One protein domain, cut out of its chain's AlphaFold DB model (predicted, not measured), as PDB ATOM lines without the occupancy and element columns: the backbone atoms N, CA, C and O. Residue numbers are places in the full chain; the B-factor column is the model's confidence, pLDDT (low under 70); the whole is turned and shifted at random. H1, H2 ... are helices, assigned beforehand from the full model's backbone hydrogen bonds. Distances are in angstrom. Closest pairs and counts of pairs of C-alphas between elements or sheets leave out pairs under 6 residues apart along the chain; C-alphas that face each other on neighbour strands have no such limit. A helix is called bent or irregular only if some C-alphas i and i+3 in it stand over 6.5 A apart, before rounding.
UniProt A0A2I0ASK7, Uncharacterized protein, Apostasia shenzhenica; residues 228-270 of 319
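Overview. This is residues 228 to 270 of the 319 residues of an uncharacterized protein of Apostasia shenzhenica (UniProt A0A2I0ASK7). One long helix, H1, runs along one side, and the rest of the printed part after it folds back over it in an arch of loops with two very short helices, H2 and H3. From the end of H1 a long stretch without a named element, residues 242 to 255, leads back to H2, which packs on residues 229 to 233 of H1; H3 follows. The printed part has 43 residues with three named helices, in the order H1, H2, H3, and no named strand; the class is all helix, though under half of the residues, 21 of 43, are in named elements. It is compact, with a radius of gyration of the C-alphas of 9.2 A, and rounded, spanning 23 by 19 by 18 A.

Arrangement. Begin with H1, residues 229 to 241, and look at its residues 229 to 233: with these alone it touches H2, residues 256 to 259, the closest C-alphas being those of Phe 232 and Phe 258, 6.6 A apart. Farther along, with residues 236 to 240 alone, H1 only just touches H3, residues 264 to 267, with 3 pairs of C-alphas within 8 A; the closest are those of Gln 237 and Phe 267, 6.3 A apart. H2 and H3 are close but not clearly touching, and their closest C-alphas, those of Leu 256 and Pro 264, are 7.0 A apart. In H1 every O i to N i+4 pair is within hydrogen-bond range; H2 and H3 are too short for such a pair, and each has its one O i to N i+3 pair within range.

Along the chain. Find C-alpha 229 at (90.040, 85.453, 140.439); from there H1 runs 17.9 A to C-alpha 241 at (74.326, 86.345, 131.891). H2 measures 5.3 A from C-alpha 256 to C-alpha 259. H3 measures 6.2 A and ends at C-alpha 267, at (80.408, 92.683, 135.864); it is neither bent nor irregular, but only just, by that same 6.2 A.

Size, cuts and confidence. The two C-alphas farthest apart are those of Asn 228 and Glu 248, at 24.3 A. The link from H1 to H2 is long, with 14 residues, and the one from H2 to H3 is tight, with 4. The printed part has no cut; its mean pLDDT is 82.3, and residues 228 and 270 are under 70.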
ATOM      1  N   ASN A 228      92.776  82.037 141.282       66.38
ATOM      2  CA  ASN A 228      92.250  82.420 139.971       66.38
ATOM      3  C   ASN A 228      90.956  83.190 140.183       66.38
ATOM      4  O   ASN A 228      89.857  82.672 139.987       66.38
ATOM      5  N   GLN A 229      91.114  84.468 140.530       75.81
ATOM      6  CA  GLN A 229      90.040  85.453 140.439       75.81
ATOM      7  C   GLN A 229      89.326  85.355 139.079       75.81
ATOM      8  O   GLN A 229      88.113  85.457 139.028       75.81
ATOM      9  N   ALA A 230      90.053  85.033 138.002       72.25
ATOM     10  CA  ALA A 230      89.502  84.815 136.666       72.25
ATOM     11  C   ALA A 230      88.445  83.693 136.584       72.25
ATOM     12  O   ALA A 230      87.487  83.814 135.827       72.25
ATOM     13  N   THR A 231      88.589  82.606 137.349       76.56
ATOM     14  CA  THR A 231      87.631  81.487 137.318       76.56
ATOM     15  C   THR A 231      86.355  81.834 138.079       76.56
ATOM     16  O   THR A 231      85.261  81.532 137.610       76.56
ATOM     17  N   PHE A 232      86.485  82.522 139.218       81.88
ATOM     18  CA  PHE A 232      85.331  83.066 139.937       81.88
ATOM     19  C   PHE A 232      84.640  84.173 139.140       81.88
ATOM     20  O   PHE A 232      83.416  84.186 139.078       81.88
ATOM     21  N   ASP A 233      85.401  85.038 138.470       84.69
ATOM     22  CA  ASP A 233      84.863  86.094 137.612       84.69
ATOM     23  C   ASP A 233      84.058  85.508 136.447       84.69
ATOM     24  O   ASP A 233      82.947  85.963 136.194       84.69
ATOM     25  N   PHE A 234      84.556  84.457 135.787       82.75
ATOM     26  CA  PHE A 234      83.814  83.757 134.732       82.75
ATOM     27  C   PHE A 234      82.514  83.127 135.252       82.75
ATOM     28  O   PHE A 234      81.476  83.204 134.599       82.75
ATOM     29  N   LEU A 235      82.551  82.521 136.442       85.38
ATOM     30  CA  LEU A 235      81.385  81.873 137.039       85.38
ATOM     31  C   LEU A 235      80.329  82.903 137.475       85.38
ATOM     32  O   LEU A 235      79.148  82.713 137.199       85.38
ATOM     33  N   LEU A 236      80.749  84.019 138.082       88.12
ATOM     34  CA  LEU A 236      79.862  85.134 138.427       88.12
ATOM     35  C   LEU A 236      79.273  85.788 137.174       88.12
ATOM     36  O   LEU A 236      78.065  86.003 137.138       88.12
ATOM     37  N   GLN A 237      80.079  86.021 136.133       87.31
ATOM     38  CA  GLN A 237      79.592  86.542 134.855       87.31
ATOM     39  C   GLN A 237      78.561  85.602 134.230       87.31
ATOM     40  O   GLN A 237      77.488  86.046 133.850       87.31
ATOM     41  N   THR A 238      78.819  84.291 134.225       83.81
ATOM     42  CA  THR A 238      77.866  83.301 133.702       83.81
ATOM     43  C   THR A 238      76.532  83.369 134.448       83.81
ATOM     44  O   THR A 238      75.479  83.351 133.820       83.81
ATOM     45  N   LEU A 239      76.556  83.476 135.784       86.94
ATOM     46  CA  LEU A 239      75.343  83.593 136.603       86.94
ATOM     47  C   LEU A 239      74.576  84.902 136.360       86.94
ATOM     48  O   LEU A 239      73.351  84.915 136.487       86.94
ATOM     49  N   ILE A 240      75.274  85.986 136.021       87.00
ATOM     50  CA  ILE A 240      74.666  87.261 135.623       87.00
ATOM     51  C   ILE A 240      74.057  87.143 134.223       87.00
ATOM     52  O   ILE A 240      72.904  87.523 134.032       87.00
ATOM     53  N   ASP A 241      74.778  86.543 133.272       83.19
ATOM     54  CA  ASP A 241      74.326  86.345 131.891       83.19
ATOM     55  C   ASP A 241      73.054  85.481 131.832       83.19
ATOM     56  O   ASP A 241      72.151  85.746 131.039       83.19
ATOM     57  N   VAL A 242      72.923  84.486 132.722       84.12
ATOM     58  CA  VAL A 242      71.688  83.689 132.871       84.12
ATOM     59  C   VAL A 242      70.658  84.307 133.830       84.12
ATOM     60  O   VAL A 242      69.687  83.650 134.199       84.12
ATOM     61  N   SER A 243      70.843  85.569 134.230       84.69
ATOM     62  CA  SER A 243      69.925  86.354 135.077       84.69
ATOM     63  C   SER A 243      69.635  85.754 136.464       84.69
ATOM     64  O   SER A 243      68.614  86.065 137.078       84.69
ATOM     65  N   ILE A 244      70.524  84.900 136.984       83.00
ATOM     66  CA  ILE A 244      70.427  84.350 138.347       83.00
ATOM     67  C   ILE A 244      70.906  85.387 139.371       83.00
ATOM     68  O   ILE A 244      70.295  85.548 140.430       83.00
ATOM     69  N   LEU A 245      71.982  86.112 139.054       85.94
ATOM     70  CA  LEU A 245      72.458  87.253 139.836       85.94
ATOM     71  C   LEU A 245      72.081  88.557 139.127       85.94
ATOM     72  O   LEU A 245      72.354  88.730 137.945       85.94
ATOM     73  N   ASN A 246      71.475  89.486 139.865       86.19
ATOM     74  CA  ASN A 246      71.223  90.856 139.419       86.19
ATOM     75  C   ASN A 246      72.088  91.839 140.231       86.19
ATOM     76  O   ASN A 246      72.796  91.440 141.162       86.19
ATOM     77  N   GLN A 247      72.027  93.125 139.882       86.19
ATOM     78  CA  GLN A 247      72.848  94.170 140.503       86.19
ATOM     79  C   GLN A 247      72.656  94.278 142.029       86.19
ATOM     80  O   GLN A 247      73.590  94.631 142.748       86.19
ATOM     81  N   GLU A 248      71.469  93.944 142.539       83.38
ATOM     82  CA  GLU A 248      71.191  93.938 143.978       83.38
ATOM     83  C   GLU A 248      71.742  92.672 144.653       83.38
ATOM     84  O   GLU A 248      72.452  92.753 145.656       83.38
ATOM     85  N   ASN A 249      71.499  91.496 144.071       85.88
ATOM     86  CA  ASN A 249      71.842  90.203 144.666       85.88
ATOM     87  C   ASN A 249      73.351  89.933 144.682       85.88
ATOM     88  O   ASN A 249      73.847  89.287 145.605       85.88
ATOM     89  N   ILE A 250      74.104  90.439 143.698       86.12
ATOM     90  CA  ILE A 250      75.569  90.290 143.673       86.12
ATOM     91  C   ILE A 250      76.255  91.036 144.832       86.12
ATOM     92  O   ILE A 250      77.359  90.677 145.239       86.12
ATOM     93  N   ARG A 251      75.597  92.058 145.396       88.44
ATOM     94  CA  ARG A 251      76.080  92.815 146.562       88.44
ATOM     95  C   ARG A 251      75.781  92.111 147.889       88.44
ATOM     96  O   ARG A 251      76.160  92.622 148.941       88.44
ATOM     97  N   SER A 252      75.134  90.943 147.856       84.56
ATOM     98  CA  SER A 252      74.888  90.128 149.045       84.56
ATOM     99  C   SER A 252      76.205  89.790 149.758       84.56
ATOM    100  O   SER A 252      77.162  89.379 149.092       84.56
ATOM    101  N   PRO A 253      76.266  89.864 151.103       82.62
ATOM    102  CA  PRO A 253      77.447  89.482 151.881       82.62
ATOM    103  C   PRO A 253      77.956  88.063 151.595       82.62
ATOM    104  O   PRO A 253      79.132  87.785 151.806       82.62
ATOM    105  N   ALA A 254      77.087  87.172 151.106       77.19
ATOM    106  CA  ALA A 254      77.455  85.811 150.728       77.19
ATOM    107  C   ALA A 254      78.236  85.739 149.402       77.19
ATOM    108  O   ALA A 254      79.032  84.824 149.218       77.19
ATOM    109  N   VAL A 255      78.024  86.688 148.484       79.69
ATOM    110  CA  VAL A 255      78.636  86.718 147.141       79.69
ATOM    111  C   VAL A 255      79.816  87.697 147.087       79.69
ATOM    112  O   VAL A 255      80.812  87.441 146.409       79.69
ATOM    113  N   LEU A 256      79.747  88.774 147.877       82.31
ATOM    114  CA  LEU A 256      80.731  89.857 147.937       82.31
ATOM    115  C   LEU A 256      82.200  89.397 148.082       82.31
ATOM    116  O   LEU A 256      83.054  89.955 147.389       82.31
ATOM    117  N   PRO A 257      82.542  88.380 148.907       82.50
ATOM    118  CA  PRO A 257      83.926  87.922 149.058       82.50
ATOM    119  C   PRO A 257      84.524  87.334 147.771       82.50
ATOM    120  O   PRO A 257      85.744  87.336 147.605       82.50
ATOM    121  N   PHE A 258      83.684  86.854 146.848       81.88
ATOM    122  CA  PHE A 258      84.109  86.269 145.572       81.88
ATOM    123  C   PHE A 258      84.325  87.321 144.483       81.88
ATOM    124  O   PHE A 258      85.043  87.076 143.513       81.88
ATOM    125  N   CYS A 259      83.768  88.519 144.663       83.38
ATOM    126  CA  CYS A 259      83.912  89.615 143.719       83.38
ATOM    127  C   CYS A 259      85.322  90.216 143.716       83.38
ATOM    128  O   CYS A 259      85.567  91.094 142.909       83.38
ATOM    129  N   GLY A 260      86.280  89.792 144.543       80.06
ATOM    130  CA  GLY A 260      87.651  90.320 144.499       80.06
ATOM    131  C   GLY A 260      87.759  91.848 144.714       80.06
ATOM    132  O   GLY A 260      86.779  92.528 145.016       80.06
ATOM    133  N   PRO A 261      88.954  92.438 144.548       79.94
ATOM    134  CA  PRO A 261      89.222  93.818 144.973       79.94
ATOM    135  C   PRO A 261      88.540  94.901 144.123       79.94
ATOM    136  O   PRO A 261      88.406  96.028 144.585       79.94
ATOM    137  N   LYS A 262      88.107  94.591 142.892       81.75
ATOM    138  CA  LYS A 262      87.422  95.554 142.005       81.75
ATOM    139  C   LYS A 262      85.904  95.629 142.243       81.75
ATOM    140  O   LYS A 262      85.226  96.358 141.531       81.75
ATOM    141  N   GLY A 263      85.376  94.873 143.210       85.44
ATOM    142  CA  GLY A 263      83.961  94.896 143.575       85.44
ATOM    143  C   GLY A 263      83.015  94.295 142.520       85.44
ATOM    144  O   GLY A 263      83.454  93.897 141.439       85.44
ATOM    145  N   PRO A 264      81.718  94.178 142.848       87.75
ATOM    146  CA  PRO A 264      80.713  93.545 141.992       87.75
ATOM    147  C   PRO A 264      80.314  94.378 140.763       87.75
ATOM    148  O   PRO A 264      79.846  93.817 139.778       87.75
ATOM    149  N   ASP A 265      80.508  95.698 140.787       87.31
ATOM    150  CA  ASP A 265      80.016  96.585 139.719       87.31
ATOM    151  C   ASP A 265      80.715  96.328 138.367       87.31
ATOM    152  O   ASP A 265      80.107  96.458 137.306       87.31
ATOM    153  N   ARG A 266      81.946  95.789 138.385       85.88
ATOM    154  CA  ARG A 266      82.710  95.482 137.162       85.88
ATOM    155  C   ARG A 266      82.037  94.498 136.200       85.88
ATOM    156  O   ARG A 266      82.417  94.461 135.034       85.88
ATOM    157  N   PHE A 267      81.120  93.664 136.689       84.62
ATOM    158  CA  PHE A 267      80.408  92.683 135.864       84.62
ATOM    159  C   PHE A 267      79.244  93.311 135.081       84.62
ATOM    160  O   PHE A 267      78.715  92.699 134.158       84.62
ATOM    161  N   PHE A 268      78.862  94.539 135.441       83.62
ATOM    162  CA  PHE A 268      77.804  95.316 134.797       83.62
ATOM    163  C   PHE A 268      78.358  96.540 134.044       83.62
ATOM    164  O   PHE A 268      77.681  97.072 133.170       83.62
ATOM    165  N   ASP A 269      79.607  96.936 134.324       72.06
ATOM    166  CA  ASP A 269      80.282  98.097 133.719       72.06
ATOM    167  C   ASP A 269      80.988  97.807 132.373       72.06
ATOM    168  O   ASP A 269      81.628  98.692 131.795       72.06
ATOM    169  N   ALA A 270      80.888  96.590 131.825       58.44
ATOM    170  CA  ALA A 270      81.385  96.290 130.482       58.44
ATOM    171  C   ALA A 270      80.429  96.881 129.432       58.44
ATOM    172  O   ALA A 270      79.334  96.369 129.207       58.44
TER     173      ALA A 270